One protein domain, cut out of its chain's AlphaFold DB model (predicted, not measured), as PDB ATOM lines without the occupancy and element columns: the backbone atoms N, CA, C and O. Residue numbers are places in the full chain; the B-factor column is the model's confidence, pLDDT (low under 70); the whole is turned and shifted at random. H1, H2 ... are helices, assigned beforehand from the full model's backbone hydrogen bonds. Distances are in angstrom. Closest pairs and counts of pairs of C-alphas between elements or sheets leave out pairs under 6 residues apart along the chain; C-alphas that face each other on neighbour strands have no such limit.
ATOM      1  N   THR A 159     165.343 142.275 200.268       97.06
ATOM      2  CA  THR A 159     164.297 141.252 200.467       97.06
ATOM      3  C   THR A 159     164.349 140.142 199.407       97.06
ATOM      4  O   THR A 159     164.160 138.966 199.717       97.06
ATOM      5  N   SER A 160     164.683 140.474 198.151       97.00
ATOM      6  CA  SER A 160     164.917 139.463 197.107       97.00
ATOM      7  C   SER A 160     166.136 138.575 197.399       97.00
ATOM      8  O   SER A 160     166.104 137.377 197.111       97.00
ATOM      9  N   VAL A 161     167.211 139.130 197.972       96.81
ATOM     10  CA  VAL A 161     168.378 138.341 198.404       96.81
ATOM     11  C   VAL A 161     168.035 137.507 199.640       96.81
ATOM     12  O   VAL A 161     168.303 136.313 199.614       96.81
ATOM     13  N   GLU A 162     167.381 138.072 200.659       97.19
ATOM     14  CA  GLU A 162     166.902 137.351 201.854       97.19
ATOM     15  C   GLU A 162     166.084 136.109 201.475       97.19
ATOM     16  O   GLU A 162     166.411 135.000 201.900       97.19
ATOM     17  N   SER A 163     165.094 136.266 200.591       96.62
ATOM     18  CA  SER A 163     164.284 135.155 200.078       96.62
ATOM     19  C   SER A 163     165.133 134.086 199.374       96.62
ATOM     20  O   SER A 163     164.937 132.891 199.600       96.62
ATOM     21  N   LYS A 164     166.135 134.480 198.573       95.75
ATOM     22  CA  LYS A 164     167.068 133.539 197.923       95.75
ATOM     23  C   LYS A 164     167.984 132.824 198.918       95.75
ATOM     24  O   LYS A 164     168.290 131.653 198.699       95.75
ATOM     25  N   VAL A 165     168.420 133.493 199.988       96.69
ATOM     26  CA  VAL A 165     169.191 132.865 201.074       96.69
ATOM     27  C   VAL A 165     168.322 131.837 201.792       96.69
ATOM     28  O   VAL A 165     168.753 130.698 201.932       96.69
ATOM     29  N   GLN A 166     167.088 132.196 202.151       96.50
ATOM     30  CA  GLN A 166     166.147 131.309 202.835       96.50
ATOM     31  C   GLN A 166     165.783 130.074 201.993       96.50
ATOM     32  O   GLN A 166     165.817 128.961 202.510       96.50
ATOM     33  N   MET A 167     165.488 130.236 200.696       95.56
ATOM     34  CA  MET A 167     165.208 129.094 199.810       95.56
ATOM     35  C   MET A 167     166.408 128.137 199.724       95.56
ATOM     36  O   MET A 167     166.233 126.932 199.859       95.56
ATOM     37  N   ARG A 168     167.634 128.660 199.573       94.88
ATOM     38  CA  ARG A 168     168.852 127.831 199.534       94.88
ATOM     39  C   ARG A 168     169.140 127.131 200.859       94.88
ATOM     40  O   ARG A 168     169.482 125.958 200.858       94.88
ATOM     41  N   GLU A 169     168.986 127.832 201.977       96.00
ATOM     42  CA  GLU A 169     169.182 127.274 203.317       96.00
ATOM     43  C   GLU A 169     168.202 126.123 203.597       96.00
ATOM     44  O   GLU A 169     168.598 125.097 204.151       96.00
ATOM     45  N   ASN A 170     166.950 126.257 203.148       96.50
ATOM     46  CA  ASN A 170     165.950 125.198 203.237       96.50
ATOM     47  C   ASN A 170     166.267 124.017 202.303       96.50
ATOM     48  O   ASN A 170     166.170 122.877 202.748       96.50
ATOM     49  N   ALA A 171     166.718 124.258 201.065       95.44
ATOM     50  CA  ALA A 171     167.169 123.185 200.172       95.44
ATOM     51  C   ALA A 171     168.320 122.378 200.802       95.44
ATOM     52  O   ALA A 171     168.193 121.171 200.977       95.44
ATOM     53  N   THR A 172     169.363 123.047 201.310       94.81
ATOM     54  CA  THR A 172     170.482 122.387 202.013       94.81
ATOM     55  C   THR A 172     170.064 121.699 203.317       94.81
ATOM     56  O   THR A 172     170.701 120.739 203.752       94.81
ATOM     57  N   CYS A 173     168.986 122.147 203.968       94.88
ATOM     58  CA  CYS A 173     168.379 121.408 205.075       94.88
ATOM     59  C   CYS A 173     167.742 120.094 204.584       94.88
ATOM     60  O   CYS A 173     167.968 119.045 205.192       94.88
ATOM     61  N   GLY A 174     167.022 120.140 203.458       95.75
ATOM     62  CA  GLY A 174     166.499 118.967 202.754       95.75
ATOM     63  C   GLY A 174     167.596 117.983 202.341       95.75
ATOM     64  O   GLY A 174     167.462 116.789 202.620       95.75
ATOM     65  N   ASP A 175     168.707 118.479 201.788       93.50
ATOM     66  CA  ASP A 175     169.861 117.667 201.375       93.50
ATOM     67  C   ASP A 175     170.430 116.896 202.571       93.50
ATOM     68  O   ASP A 175     170.439 115.665 202.582       93.50
ATOM     69  N   ARG A 176     170.771 117.606 203.656       94.25
ATOM     70  CA  ARG A 176     171.322 117.013 204.889       94.25
ATOM     71  C   ARG A 176     170.395 115.988 205.536       94.25
ATOM     72  O   ARG A 176     170.863 114.982 206.072       94.25
ATOM     73  N   LEU A 177     169.082 116.231 205.532       95.88
ATOM     74  CA  LEU A 177     168.102 115.267 206.042       95.88
ATOM     75  C   LEU A 177     168.048 114.017 205.153       95.88
ATOM     76  O   LEU A 177     168.054 112.898 205.668       95.88
ATOM     77  N   THR A 178     168.067 114.200 203.834       93.31
ATOM     78  CA  THR A 178     168.048 113.113 202.847       93.31
ATOM     79  C   THR A 178     169.318 112.260 202.929       93.31
ATOM     80  O   THR A 178     169.230 111.033 202.978       93.31
ATOM     81  N   GLU A 179     170.493 112.879 203.061       90.50
ATOM     82  CA  GLU A 179     171.782 112.219 203.312       90.50
ATOM     83  C   GLU A 179     171.820 111.494 204.668       90.50
ATOM     84  O   GLU A 179     172.312 110.363 204.775       90.50
ATOM     85  N   SER A 180     171.257 112.101 205.721       92.12
ATOM     86  CA  SER A 180     171.147 111.470 207.043       92.12
ATOM     87  C   SER A 180     170.254 110.227 207.024       92.12
ATOM     88  O   SER A 180     170.515 109.280 207.766       92.12
ATOM     89  N   VAL A 181     169.223 110.195 206.176       92.69
ATOM     90  CA  VAL A 181     168.403 108.994 205.964       92.69
ATOM     91  C   VAL A 181     169.166 107.976 205.117       92.69
ATOM     92  O   VAL A 181     169.322 106.830 205.534       92.69
ATOM     93  N   ALA A 182     169.718 108.401 203.978       86.69
ATOM     94  CA  ALA A 182     170.486 107.573 203.048       86.69
ATOM     95  C   ALA A 182     171.647 106.808 203.708       86.69
ATOM     96  O   ALA A 182     171.864 105.627 203.427       86.69
ATOM     97  N   SER A 183     172.376 107.464 204.611       85.94
ATOM     98  CA  SER A 183     173.488 106.866 205.358       85.94
ATOM     99  C   SER A 183     173.041 105.814 206.385       85.94
ATOM    100  O   SER A 183     173.784 104.866 206.640       85.94
ATOM    101  N   LYS A 184     171.820 105.919 206.929       88.94
ATOM    102  CA  LYS A 184     171.263 104.966 207.910       88.94
ATOM    103  C   LYS A 184     170.660 103.708 207.282       88.94
ATOM    104  O   LYS A 184     170.574 102.693 207.966       88.94
ATOM    105  N   LEU A 185     170.325 103.726 205.986       83.31
ATOM    106  CA  LEU A 185     169.711 102.596 205.258       83.31
ATOM    107  C   LEU A 185     170.516 101.274 205.282       83.31
ATOM    108  O   LEU A 185     169.995 100.251 204.852       83.31
ATOM    109  N   GLN A 186     171.764 101.266 205.766       73.31
ATOM    110  CA  GLN A 186     172.568 100.042 205.930       73.31
ATOM    111  C   GLN A 186     172.153  99.179 207.133       73.31
ATOM    112  O   GLN A 186     172.291  97.959 207.073       73.31
ATOM    113  N   PHE A 187     171.696  99.796 208.228       66.12
ATOM    114  CA  PHE A 187     171.548  99.141 209.536       66.12
ATOM    115  C   PHE A 187     170.249  99.572 210.218       66.12
ATOM    116  O   PHE A 187     170.259 100.187 211.283       66.12
ATOM    117  N   LEU A 188     169.122  99.282 209.571       80.25
ATOM    118  CA  LEU A 188     167.806  99.598 210.112       80.25
ATOM    119  C   LEU A 188     167.391  98.561 211.152       80.25
ATOM    120  O   LEU A 188     167.447  97.361 210.889       80.25
ATOM    121  N   THR A 189     166.927  99.022 212.313       84.19
ATOM    122  CA  THR A 189     166.043  98.223 213.162       84.19
ATOM    123  C   THR A 189     164.587  98.632 212.904       84.19
ATOM    124  O   THR A 189     164.334  99.785 212.538       84.19
ATOM    125  N   PRO A 190     163.594  97.764 213.182       83.81
ATOM    126  CA  PRO A 190     162.171  98.096 213.047       83.81
ATOM    127  C   PRO A 190     161.731  99.385 213.762       83.81
ATOM    128  O   PRO A 190     160.721  99.981 213.398       83.81
ATOM    129  N   LYS A 191     162.481  99.830 214.781       89.88
ATOM    130  CA  LYS A 191     162.194 101.054 215.541       89.88
ATOM    131  C   LYS A 191     162.622 102.329 214.812       89.88
ATOM    132  O   LYS A 191     162.023 103.373 215.046       89.88
ATOM    133  N   ASP A 192     163.620 102.251 213.932       91.00
ATOM    134  CA  ASP A 192     164.233 103.428 213.307       91.00
ATOM    135  C   ASP A 192     163.402 103.975 212.138       91.00
ATOM    136  O   ASP A 192     163.420 105.181 211.878       91.00
ATOM    137  N   TYR A 193     162.626 103.120 211.458       91.50
ATOM    138  CA  TYR A 193     161.822 103.495 210.287       91.50
ATOM    139  C   TYR A 193     160.908 104.696 210.538       91.50
ATOM    140  O   TYR A 193     160.846 105.592 209.698       91.50
ATOM    141  N   SER A 194     160.223 104.758 211.684       94.19
ATOM    142  CA  SER A 194     159.323 105.874 212.015       94.19
ATOM    143  C   SER A 194     160.067 107.215 212.072       94.19
ATOM    144  O   SER A 194     159.593 108.215 211.529       94.19
ATOM    145  N   GLY A 195     161.274 107.219 212.645       95.56
ATOM    146  CA  GLY A 195     162.171 108.372 212.654       95.56
ATOM    147  C   GLY A 195     162.647 108.753 211.251       95.56
ATOM    148  O   GLY A 195     162.658 109.935 210.914       95.56
ATOM    149  N   LEU A 196     162.976 107.775 210.403       95.38
ATOM    150  CA  LEU A 196     163.421 108.025 209.026       95.38
ATOM    151  C   LEU A 196     162.304 108.568 208.128       95.38
ATOM    152  O   LEU A 196     162.535 109.528 207.397       95.38
ATOM    153  N   PHE A 197     161.084 108.033 208.218       95.94
ATOM    154  CA  PHE A 197     159.929 108.596 207.512       95.94
ATOM    155  C   PHE A 197     159.614 110.022 207.984       95.94
ATOM    156  O   PHE A 197     159.294 110.876 207.158       95.94
ATOM    157  N   SER A 198     159.772 110.316 209.281       96.94
ATOM    158  CA  SER A 198     159.654 111.684 209.799       96.94
ATOM    159  C   SER A 198     160.736 112.611 209.222       96.94
ATOM    160  O   SER A 198     160.412 113.704 208.757       96.94
ATOM    161  N   GLN A 199     161.996 112.160 209.150       97.12
ATOM    162  CA  GLN A 199     163.100 112.919 208.540       97.12
ATOM    163  C   GLN A 199     162.880 113.172 207.041       97.12
ATOM    164  O   GLN A 199     163.090 114.293 206.584       97.12
ATOM    165  N   LEU A 200     162.373 112.192 206.285       96.69
ATOM    166  CA  LEU A 200     161.991 112.388 204.881       96.69
ATOM    167  C   LEU A 200     160.806 113.350 204.726       96.69
ATOM    168  O   LEU A 200     160.801 114.167 203.811       96.69
ATOM    169  N   SER A 201     159.824 113.314 205.631       97.62
ATOM    170  CA  SER A 201     158.724 114.288 205.624       97.62
ATOM    171  C   SER A 201     159.215 115.711 205.910       97.62
ATOM    172  O   SER A 201     158.715 116.659 205.310       97.62
ATOM    173  N   GLN A 202     160.202 115.873 206.796       97.50
ATOM    174  CA  GLN A 202     160.849 117.163 207.057       97.50
ATOM    175  C   GLN A 202     161.671 117.637 205.851       97.50
ATOM    176  O   GLN A 202     161.590 118.810 205.497       97.50
ATOM    177  N   ALA A 203     162.386 116.731 205.173       97.31
ATOM    178  CA  ALA A 203     163.108 117.042 203.941       97.31
ATOM    179  C   ALA A 203     162.157 117.503 202.823       97.31
ATOM    180  O   ALA A 203     162.413 118.524 202.192       97.31
ATOM    181  N   ALA A 204     161.025 116.811 202.627       97.69
ATOM    182  CA  ALA A 204     159.995 117.214 201.666       97.69
ATOM    183  C   ALA A 204     159.492 118.641 201.936       97.69
ATOM    184  O   ALA A 204     159.543 119.473 201.034       97.69
ATOM    185  N   MET A 205     159.104 118.952 203.179       97.75
ATOM    186  CA  MET A 205     158.673 120.306 203.556       97.75
ATOM    187  C   MET A 205     159.776 121.352 203.331       97.75
ATOM    188  O   MET A 205     159.491 122.464 202.889       97.75
ATOM    189  N   ALA A 206     161.040 121.016 203.601       97.19
ATOM    190  CA  ALA A 206     162.162 121.923 203.374       97.19
ATOM    191  C   ALA A 206     162.337 122.255 201.878       97.19
ATOM    192  O   ALA A 206     162.435 123.432 201.520       97.19
ATOM    193  N   TYR A 207     162.277 121.251 200.995       97.81
ATOM    194  CA  TYR A 207     162.309 121.466 199.544       97.81
ATOM    195  C   TYR A 207     161.047 122.169 199.010       97.81
ATOM    196  O   TYR A 207     161.155 123.016 198.125       97.81
ATOM    197  N   GLU A 208     159.862 121.905 199.568       97.25
ATOM    198  CA  GLU A 208     158.617 122.615 199.222       97.25
ATOM    199  C   GLU A 208     158.717 124.117 199.522       97.25
ATOM    200  O   GLU A 208     158.415 124.940 198.654       97.25
ATOM    201  N   VAL A 209     159.231 124.499 200.699       96.06
ATOM    202  CA  VAL A 209     159.481 125.913 201.040       96.06
ATOM    203  C   VAL A 209     160.607 126.512 200.181       96.06
ATOM    204  O   VAL A 209     160.558 127.694 199.841       96.06
ATOM    205  N   ALA A 210     161.600 125.713 199.781       95.00
ATOM    206  CA  ALA A 210     162.632 126.115 198.819       95.00
ATOM    207  C   ALA A 210     162.127 126.226 197.364       95.00
ATOM    208  O   ALA A 210     162.829 126.791 196.525       95.00
ATOM    209  N   LYS A 211     160.922 125.710 197.069       96.38
ATOM    210  CA  LYS A 211     160.360 125.498 195.721       96.38
ATOM    211  C   LYS A 211     161.203 124.574 194.828       96.38
ATOM    212  O   LYS A 211     161.121 124.649 193.603       96.38
ATOM    213  N   ASP A 212     161.978 123.681 195.435       95.94
ATOM    214  CA  ASP A 212     162.843 122.732 194.740       95.94
ATOM    215  C   ASP A 212     162.076 121.451 194.370       95.94
ATOM    216  O   ASP A 212     161.884 120.537 195.173       95.94
ATOM    217  N   GLN A 213     161.629 121.387 193.116       96.69
ATOM    218  CA  GLN A 213     160.908 120.230 192.586       96.69
ATOM    219  C   GLN A 213     161.797 118.998 192.387       96.69
ATOM    220  O   GLN A 213     161.271 117.884 192.349       96.69
ATOM    221  N   ASP A 214     163.112 119.161 192.250       94.38
ATOM    222  CA  ASP A 214     164.027 118.040 192.054       94.38
ATOM    223  C   ASP A 214     164.399 117.410 193.401       94.38
ATOM    224  O   ASP A 214     164.297 116.188 193.538       94.38
ATOM    225  N   GLY A 215     164.637 118.218 194.439       94.00
ATOM    226  CA  GLY A 215     164.725 117.752 195.826       94.00
ATOM    227  C   GLY A 215     163.486 116.958 196.273       94.00
ATOM    228  O   GLY A 215     163.605 115.846 196.795       94.00
ATOM    229  N   ILE A 216     162.272 117.436 195.959       96.12
ATOM    230  CA  ILE A 216     161.021 116.692 196.228       96.12
ATOM    231  C   ILE A 216     161.001 115.329 195.508       96.12
ATOM    232  O   ILE A 216     160.569 114.330 196.095       96.12
ATOM    233  N   LYS A 217     161.471 115.241 194.252       95.00
ATOM    234  CA  LYS A 217     161.581 113.955 193.533       95.00
ATOM    235  C   LYS A 217     162.574 113.023 194.224       95.00
ATOM    236  O   LYS A 217     162.242 111.855 194.419       95.00
ATOM    237  N   VAL A 218     163.741 113.521 194.643       93.00
ATOM    238  CA  VAL A 218     164.738 112.723 195.378       93.00
ATOM    239  C   VAL A 218     164.128 112.160 196.664       93.00
ATOM    240  O   VAL A 218     164.203 110.951 196.882       93.00
ATOM    241  N   VAL A 219     163.427 112.973 197.463       95.44
ATOM    242  CA  VAL A 219     162.754 112.499 198.688       95.44
ATOM    243  C   VAL A 219     161.713 111.417 198.393       95.44
ATOM    244  O   VAL A 219     161.657 110.420 199.113       95.44
ATOM    245  N   ARG A 220     160.920 111.548 197.318       95.38
ATOM    246  CA  ARG A 220     159.969 110.499 196.896       95.38
ATOM    247  C   ARG A 220     160.677 109.187 196.546       95.38
ATOM    248  O   ARG A 220     160.194 108.124 196.931       95.38
ATOM    249  N   ILE A 221     161.825 109.248 195.870       92.44
ATOM    250  CA  ILE A 221     162.616 108.061 195.518       92.44
ATOM    251  C   ILE A 221     163.238 107.424 196.775       92.44
ATOM    252  O   ILE A 221     163.141 106.209 196.947       92.44
ATOM    253  N   VAL A 222     163.815 108.214 197.691       92.50
ATOM    254  CA  VAL A 222     164.374 107.707 198.965       92.50
ATOM    255  C   VAL A 222     163.287 107.097 199.849       92.50
ATOM    256  O   VAL A 222     163.505 106.043 200.446       92.50
ATOM    257  N   ARG A 223     162.088 107.685 199.865       94.88
ATOM    258  CA  ARG A 223     160.917 107.118 200.540       94.88
ATOM    259  C   ARG A 223     160.511 105.767 199.946       94.88
ATOM    260  O   ARG A 223     160.375 104.807 200.698       94.88
ATOM    261  N   ALA A 224     160.374 105.669 198.624       93.38
ATOM    262  CA  ALA A 224     160.032 104.410 197.958       93.38
ATOM    263  C   ALA A 224     161.095 103.320 198.204       93.38
ATOM    264  O   ALA A 224     160.757 102.163 198.445       93.38
ATOM    265  N   ALA A 225     162.383 103.683 198.217       91.38
ATOM    266  CA  ALA A 225     163.460 102.759 198.569       91.38
ATOM    267  C   ALA A 225     163.366 102.283 200.034       91.38
ATOM    268  O   ALA A 225     163.535 101.092 200.290       91.38
ATOM    269  N   LEU A 226     163.040 103.167 200.984       92.56
ATOM    270  CA  LEU A 226     162.822 102.806 202.392       92.56
ATOM    271  C   LEU A 226     161.611 101.866 202.570       92.56
ATOM    272  O   LEU A 226     161.692 100.902 203.328       92.56
ATOM    273  N   GLU A 227     160.518 102.095 201.836       93.81
ATOM    274  CA  GLU A 227     159.322 101.232 201.826       93.81
ATOM    275  C   GLU A 227     159.620  99.835 201.233       93.81
ATOM    276  O   GLU A 227     159.153  98.817 201.756       93.81
ATOM    277  N   LEU A 228     160.466  99.756 200.199       92.88
ATOM    278  CA  LEU A 228     160.963  98.488 199.647       92.88
ATOM    279  C   LEU A 228     161.895  97.748 200.622       92.88
ATOM    280  O   LEU A 228     161.790  96.530 200.748       92.88
ATOM    281  N   VAL A 229     162.770  98.457 201.346       91.25
ATOM    282  CA  VAL A 229     163.645  97.855 202.373       91.25
ATOM    283  C   VAL A 229     162.831  97.312 203.551       91.25
ATOM    284  O   VAL A 229     163.055  96.172 203.956       91.25
ATOM    285  N   LEU A 230     161.821  98.052 204.027       92.25
ATOM    286  CA  LEU A 230     160.870  97.566 205.036       92.25
ATOM    287  C   LEU A 230     160.148  96.293 204.558       92.25
ATOM    288  O   LEU A 230     160.027  95.316 205.297       92.25
ATOM    289  N   SER A 231     159.694  96.287 203.301       93.69
ATOM    290  CA  SER A 231     159.038  95.125 202.688       93.69
ATOM    291  C   SER A 231     159.980  93.916 202.615       93.69
ATOM    292  O   SER A 231     159.563  92.789 202.888       93.69
ATOM    293  N   ALA A 232     161.257  94.140 202.295       92.00
ATOM    294  CA  ALA A 232     162.284  93.103 202.292       92.00
ATOM    295  C   ALA A 232     162.524  92.527 203.697       92.00
ATOM    296  O   ALA A 232     162.548  91.308 203.847       92.00
ATOM    297  N   GLU A 233     162.631  93.366 204.734       91.19
ATOM    298  CA  GLU A 233     162.788  92.907 206.123       91.19
ATOM    299  C   GLU A 233     161.593  92.052 206.578       91.19
ATOM    300  O   GLU A 233     161.776  90.977 207.150       91.19
ATOM    301  N   GLN A 234     160.362  92.465 206.258       93.38
ATOM    302  CA  GLN A 234     159.163  91.679 206.566       93.38
ATOM    303  C   GLN A 234     159.178  90.302 205.883       93.38
ATOM    304  O   GLN A 234     158.865  89.297 206.526       93.38
ATOM    305  N   ARG A 235     159.574  90.223 204.602       94.69
ATOM    306  CA  ARG A 235     159.691  88.932 203.897       94.69
ATOM    307  C   ARG A 235     160.850  88.085 204.416       94.69
ATOM    308  O   ARG A 235     160.704  86.868 204.489       94.69
ATOM    309  N   TRP A 236     161.949  88.703 204.843       92.12
ATOM    310  CA  TRP A 236     163.049  88.010 205.506       92.12
ATOM    311  C   TRP A 236     162.590  87.361 206.815       92.12
ATOM    312  O   TRP A 236     162.801  86.166 207.011       92.12
ATOM    313  N   MET A 237     161.881  88.102 207.674       92.56
ATOM    314  CA  MET A 237     161.323  87.563 208.919       92.56
ATOM    315  C   MET A 237     160.387  86.375 208.649       92.56
ATOM    316  O   MET A 237     160.604  85.297 209.207       92.56
ATOM    317  N   GLN A 238     159.446  86.518 207.707       95.56
ATOM    318  CA  GLN A 238     158.566  85.424 207.274       95.56
ATOM    319  C   GLN A 238     159.353  84.210 206.747       95.56
ATOM    320  O   GLN A 238     158.995  83.072 207.048       95.56
ATOM    321  N   ALA A 239     160.448  84.424 206.005       94.00
ATOM    322  CA  ALA A 239     161.313  83.340 205.544       94.00
ATOM    323  C   ALA A 239     161.988  82.610 206.718       94.00
ATOM    324  O   ALA A 239     162.042  81.380 206.715       94.00
ATOM    325  N   THR A 240     162.454  83.333 207.746       93.56
ATOM    326  CA  THR A 240     163.032  82.695 208.943       93.56
ATOM    327  C   THR A 240     162.007  81.875 209.724       93.56
ATOM    328  O   THR A 240     162.354  80.812 210.237       93.56
ATOM    329  N   ASP A 241     160.745  82.306 209.783       96.12
ATOM    330  CA  ASP A 241     159.679  81.539 210.435       96.12
ATOM    331  C   ASP A 241     159.273  80.310 209.612       96.12
ATOM    332  O   ASP A 241     159.147  79.215 210.163       96.12
ATOM    333  N   ALA A 242     159.197  80.432 208.283       96.19
ATOM    334  CA  ALA A 242     159.014  79.290 207.389       96.19
ATOM    335  C   ALA A 242     160.149  78.255 207.531       96.19
ATOM    336  O   ALA A 242     159.879  77.053 207.546       96.19
ATOM    337  N   LEU A 243     161.405  78.689 207.710       93.19
ATOM    338  CA  LEU A 243     162.539  77.795 207.987       93.19
ATOM    339  C   LEU A 243     162.407  77.080 209.341       93.19
ATOM    340  O   LEU A 243     162.612  75.868 209.395       93.19
ATOM    341  N   LYS A 244     162.000  77.775 210.416       93.94
ATOM    342  CA  LYS A 244     161.724  77.146 211.729       93.94
ATOM    343  C   LYS A 244     160.631  76.076 211.630       93.94
ATOM    344  O   LYS A 244     160.729  75.036 212.271       93.94
ATOM    345  N   LEU A 245     159.617  76.317 210.795       96.31
ATOM    346  CA  LEU A 245     158.526  75.381 210.504       96.31
ATOM    347  C   LEU A 245     158.885  74.315 209.447       96.31
ATOM    348  O   LEU A 245     158.017  73.533 209.063       96.31
ATOM    349  N   ARG A 246     160.139  74.269 208.965       95.00
ATOM    350  CA  ARG A 246     160.629  73.352 207.913       95.00
ATOM    351  C   ARG A 246     159.871  73.455 206.576       95.00
ATOM    352  O   ARG A 246     159.861  72.527 205.770       95.00
ATOM    353  N   GLN A 247     159.261  74.607 206.302       96.50
ATOM    354  CA  GLN A 247     158.518  74.910 205.074       96.50
ATOM    355  C   GLN A 247     159.449  75.472 203.985       96.50
ATOM    356  O   GLN A 247     159.297  76.609 203.530       96.50
ATOM    357  N   TYR A 248     160.428  74.672 203.554       93.31
ATOM    358  CA  TYR A 248     161.518  75.104 202.665       93.31
ATOM    359  C   TYR A 248     161.048  75.751 201.347       93.31
ATOM    360  O   TYR A 248     161.640  76.730 200.898       93.31
ATOM    361  N   ALA A 249     159.952  75.273 200.748       92.69
ATOM    362  CA  ALA A 249     159.398  75.870 199.526       92.69
ATOM    363  C   ALA A 249     158.935  77.329 199.738       92.69
ATOM    364  O   ALA A 249     159.262  78.203 198.934       92.69
ATOM    365  N   SER A 250     158.245  77.598 200.853       95.69
ATOM    366  CA  SER A 250     157.791  78.944 201.235       95.69
ATOM    367  C   SER A 250     158.977  79.855 201.562       95.69
ATOM    368  O   SER A 250     159.094  80.952 201.014       95.69
ATOM    369  N   ALA A 251     159.931  79.363 202.364       94.56
ATOM    370  CA  ALA A 251     161.158  80.091 202.691       94.56
ATOM    371  C   ALA A 251     161.944  80.513 201.435       94.56
ATOM    372  O   ALA A 251     162.331  81.672 201.304       94.56
ATOM    373  N   SER A 252     162.117  79.596 200.477       93.19
ATOM    374  CA  SER A 252     162.801  79.860 199.204       93.19
ATOM    375  C   SER A 252     162.118  80.967 198.391       93.19
ATOM    376  O   SER A 252     162.790  81.869 197.883       93.19
ATOM    377  N   GLN A 253     160.782  80.962 198.304       95.38
ATOM    378  CA  GLN A 253     160.034  82.032 197.637       95.38
ATOM    379  C   GLN A 253     160.203  83.380 198.356       95.38
ATOM    380  O   GLN A 253     160.532  84.381 197.717       95.38
ATOM    381  N   LEU A 254     160.049  83.409 199.680       95.75
ATOM    382  CA  LEU A 254     160.162  84.631 200.479       95.75
ATOM    383  C   LEU A 254     161.569  85.248 200.403       95.75
ATOM    384  O   LEU A 254     161.704  86.470 200.304       95.75
ATOM    385  N   MET A 255     162.629  84.433 200.344       92.94
ATOM    386  CA  MET A 255     163.992  84.931 200.126       92.94
ATOM    387  C   MET A 255     164.216  85.469 198.700       92.94
ATOM    388  O   MET A 255     164.927  86.463 198.536       92.94
ATOM    389  N   LYS A 256     163.586  84.888 197.662       92.50
ATOM    390  CA  LYS A 256     163.595  85.470 196.299       92.50
ATOM    391  C   LYS A 256     162.930  86.847 196.278       92.50
ATOM    392  O   LYS A 256     163.477  87.775 195.684       92.50
ATOM    393  N   GLU A 257     161.778  86.987 196.931       94.56
ATOM    394  CA  GLU A 257     161.049  88.257 197.030       94.56
ATOM    395  C   GLU A 257     161.854  89.304 197.816       94.56
ATOM    396  O   GLU A 257     162.007  90.432 197.351       94.56
ATOM    397  N   THR A 258     162.489  88.906 198.924       92.88
ATOM    398  CA  THR A 258     163.429  89.743 199.695       92.88
ATOM    399  C   THR A 258     164.565  90.282 198.813       92.88
ATOM    400  O   THR A 258     164.811  91.489 198.769       92.88
ATOM    401  N   LYS A 259     165.232  89.400 198.049       91.12
ATOM    402  CA  LYS A 259     166.304  89.780 197.113       91.12
ATOM    403  C   LYS A 259     165.803  90.724 196.015       91.12
ATOM    404  O   LYS A 259     166.513  91.665 195.654       91.12
ATOM    405  N   ARG A 260     164.591  90.500 195.493       93.12
ATOM    406  CA  ARG A 260     163.962  91.385 194.505       93.12
ATOM    407  C   ARG A 260     163.737  92.783 195.079       93.12
ATOM    408  O   ARG A 260     164.179  93.739 194.454       93.12
ATOM    409  N   PHE A 261     163.121  92.908 196.255       93.38
ATOM    410  CA  PHE A 261     162.842  94.213 196.862       93.38
ATOM    411  C   PHE A 261     164.115  95.022 197.142       93.38
ATOM    412  O   PHE A 261     164.154  96.209 196.831       93.38
ATOM    413  N   ILE A 262     165.188  94.388 197.631       89.81
ATOM    414  CA  ILE A 262     166.483  95.068 197.825       89.81
ATOM    415  C   ILE A 262     167.121  95.468 196.488       89.81
ATOM    416  O   ILE A 262     167.658  96.569 196.374       89.81
ATOM    417  N   SER A 263     167.017  94.634 195.447       89.44
ATOM    418  CA  SER A 263     167.470  95.014 194.103       89.44
ATOM    419  C   SER A 263     166.671  96.195 193.543       89.44
ATOM    420  O   SER A 263     167.266  97.139 193.026       89.44
ATOM    421  N   ASP A 264     165.347  96.191 193.683       90.94
ATOM    422  CA  ASP A 264     164.491  97.285 193.222       90.94
ATOM    423  C   ASP A 264     164.774  98.584 194.010       90.94
ATOM    424  O   ASP A 264     164.897  99.645 193.398       90.94
ATOM    425  N   ALA A 265     165.041  98.501 195.321       89.62
ATOM    426  CA  ALA A 265     165.463  99.640 196.145       89.62
ATOM    427  C   ALA A 265     166.813 100.248 195.705       89.62
ATOM    428  O   ALA A 265     166.991 101.463 195.770       89.62
ATOM    429  N   THR A 266     167.764  99.436 195.214       84.62
ATOM    430  CA  THR A 266     169.057  99.950 194.707       84.62
ATOM    431  C   THR A 266     168.957 100.708 193.381       84.62
ATOM    432  O   THR A 266     169.818 101.541 193.104       84.62
ATOM    433  N   LYS A 267     167.930 100.453 192.554       84.12
ATOM    434  CA  LYS A 267     167.842 101.004 191.186       84.12
ATOM    435  C   LYS A 267     167.574 102.509 191.140       84.12
ATOM    436  O   LYS A 267     167.945 103.149 190.164       84.12
ATOM    437  N   GLY A 268     166.921 103.066 192.160       71.69
ATOM    438  CA  GLY A 268     166.507 104.471 192.157       71.69
ATOM    439  C   GLY A 268     167.597 105.473 192.547       71.69
ATOM    440  O   GLY A 268     167.428 106.664 192.308       71.69
ATOM    441  N   LEU A 269     168.680 105.034 193.200       68.38
ATOM    442  CA  LEU A 269     169.522 105.926 194.005       68.38
ATOM    443  C   LEU A 269     171.016 105.601 193.871       68.38
ATOM    444  O   LEU A 269     171.536 104.806 194.659       68.38
ATOM    445  N   PRO A 270     171.753 106.234 192.940       69.19
ATOM    446  CA  PRO A 270     173.175 105.951 192.747       69.19
ATOM    447  C   PRO A 270     174.016 106.238 194.003       69.19
ATOM    448  O   PRO A 270     174.891 105.441 194.327       69.19
ATOM    449  N   PHE A 271     173.702 107.286 194.774       70.19
ATOM    450  CA  PHE A 271     174.421 107.622 196.014       70.19
ATOM    451  C   PHE A 271     174.086 106.697 197.201       70.19
ATOM    452  O   PHE A 271     174.922 106.475 198.074       70.19
ATOM    453  N   VAL A 272     172.894 106.087 197.218       63.31
ATOM    454  CA  VAL A 272     172.510 105.066 198.217       63.31
ATOM    455  C   VAL A 272     172.965 103.665 197.794       63.31
ATOM    456  O   VAL A 272     173.109 102.767 198.630       63.31
ATOM    457  N   SER A 273     173.247 103.466 196.504       64.25
ATOM    458  CA  SER A 273     173.615 102.168 195.944       64.25
ATOM    459  C   SER A 273     174.764 101.454 196.674       64.25
ATOM    460  O   SER A 273     174.604 100.255 196.884       64.25
ATOM    461  N   PRO A 274     175.849 102.088 197.179       72.81
ATOM    462  CA  PRO A 274     176.923 101.353 197.860       72.81
ATOM    463  C   PRO A 274     176.463 100.741 199.192       72.81
ATOM    464  O   PRO A 274     176.873  99.639 199.562       72.81
ATOM    465  N   SER A 275     175.579 101.449 199.899       66.81
ATOM    466  CA  SER A 275     174.957 101.025 201.154       66.81
ATOM    467  C   SER A 275     174.069  99.799 200.946       66.81
ATOM    468  O   SER A 275     174.294  98.754 201.556       66.81
ATOM    469  N   LEU A 276     173.093  99.905 200.042       67.50
ATOM    470  CA  LEU A 276     172.118  98.841 199.796       67.50
ATOM    471  C   LEU A 276     172.698  97.681 198.966       67.50
ATOM    472  O   LEU A 276     172.309  96.533 199.169       67.50
ATOM    473  N   ALA A 277     173.693  97.923 198.105       73.06
ATOM    474  CA  ALA A 277     174.406  96.855 197.404       73.06
ATOM    475  C   ALA A 277     175.218  95.972 198.362       73.06
ATOM    476  O   ALA A 277     175.375  94.784 198.087       73.06
ATOM    477  N   ARG A 278     175.699  96.494 199.504       74.31
ATOM    478  CA  ARG A 278     176.282  95.647 200.562       74.31
ATOM    479  C   ARG A 278     175.241  94.694 201.153       74.31
ATOM    480  O   ARG A 278     175.511  93.498 201.211       74.31
ATOM    481  N   ALA A 279     174.036  95.168 201.476       69.00
ATOM    482  CA  ALA A 279     172.940  94.296 201.915       69.00
ATOM    483  C   ALA A 279     172.554  93.257 200.837       69.00
ATOM    484  O   ALA A 279     172.406  92.071 201.131       69.00
ATOM    485  N   GLY A 280     172.498  93.668 199.564       69.75
ATOM    486  CA  GLY A 280     172.281  92.761 198.432       69.75
ATOM    487  C   GLY A 280     173.363  91.679 198.285       69.75
ATOM    488  O   GLY A 280     173.035  90.534 197.981       69.75
ATOM    489  N   LYS A 281     174.636  92.008 198.558       78.88
ATOM    490  CA  LYS A 281     175.757  91.047 198.593       78.88
ATOM    491  C   LYS A 281     175.660  90.063 199.763       78.88
ATOM    492  O   LYS A 281     176.030  88.910 199.590       78.88
ATOM    493  N   VAL A 282     175.132  90.463 200.923       73.00
ATOM    494  CA  VAL A 282     174.889  89.525 202.043       73.00
ATOM    495  C   VAL A 282     173.840  88.472 201.659       73.00
ATOM    496  O   VAL A 282     174.011  87.295 201.958       73.00
ATOM    497  N   LEU A 283     172.797  88.864 200.920       67.94
ATOM    498  CA  LEU A 283     171.764  87.953 200.395       67.94
ATOM    499  C   LEU A 283     172.172  87.189 199.124       67.94
ATOM    500  O   LEU A 283     171.366  86.461 198.537       67.94
ATOM    501  N   SER A 284     173.381  87.403 198.616       72.38
ATOM    502  CA  SER A 284     173.922  86.750 197.421       72.38
ATOM    503  C   SER A 284     175.444  86.751 197.524       72.38
ATOM    504  O   SER A 284     176.096  87.567 196.862       72.38
ATOM    505  N   PRO A 285     175.998  85.899 198.407       66.88
ATOM    506  CA  PRO A 285     177.412  85.925 198.742       66.88
ATOM    507  C   PRO A 285     178.295  85.729 197.499       66.88
ATOM    508  O   PRO A 285     177.884  85.063 196.538       66.88
ATOM    509  N   PRO A 286     179.518  86.294 197.492       55.50
ATOM    510  CA  PRO A 286     180.476  86.074 196.412       55.50
ATOM    511  C   PRO A 286     180.744  84.569 196.271       55.50
ATOM    512  O   PRO A 286     181.201  83.921 197.207       55.50
ATOM    513  N   GLY A 287     180.383  84.016 195.113       70.25
ATOM    514  CA  GLY A 287     180.180  82.574 194.913       70.25
ATOM    515  C   GLY A 287     178.846  82.260 194.228       70.25
ATOM    516  O   GLY A 287     178.716  81.231 193.579       70.25
ATOM    517  N   GLY A 288     177.876  83.181 194.286       69.56
ATOM    518  CA  GLY A 288     176.690  83.153 193.426       69.56
ATOM    519  C   GLY A 288     175.593  82.172 193.841       69.56
ATOM    520  O   GLY A 288     174.583  82.112 193.140       69.56
ATOM    521  N   LEU A 289     175.752  81.471 194.973       74.75
ATOM    522  CA  LEU A 289     174.696  80.654 195.579       74.75
ATOM    523  C   LEU A 289     173.418  81.484 195.681       74.75
ATOM    524  O   LEU A 289     173.374  82.536 196.332       74.75
TER     525      LEU A 289
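AT A GLANCE: This is residues 159 to 289 of the 787 residues of an uncharacterized protein of Ectocarpus sp. CCAP 1310/34 (UniProt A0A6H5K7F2). What is the shape? It is a long rod of nearly aligned helices, with H1, H2 and H3 as an up-and-down bundle, each running against the one before, and H3 running on beside H4, while the short H5 packs on residues 259 to 267 of H4 alone. What is printed? There are 131 residues with five named helices, all helix, loose with a radius of gyration of the C-alphas of 18.0 A and spans of 68 by 28 by 19 A.

HOW THE PARTS SIT: What touches what? H1, residues 159 to 184, and H2, 192 to 210, form a hairpin at 21 degrees, the closest C-alphas, Met 167 and Ala 210, 4.1 A apart. H3, 213 to 244, and H4, 248 to 267, form another, with Ala 239 and Ala 251 closest at 4.3 A. Are the backbones helical? Every O i to N i+4 pair is within hydrogen-bond range in H2, H3 and H4, and 21 of 22 in H1.

IN THESE COORDINATES: Where does H1 begin? C-alpha 159 is at (164.297, 141.252, 200.467). Where is H5? It is residues 273 to 282, ending at (174.889, 89.525, 202.043).

THE WHOLE: Is there a cut? The printed part has none. Where is confidence low? Thirteen residues are under 70, among them 285 to 286.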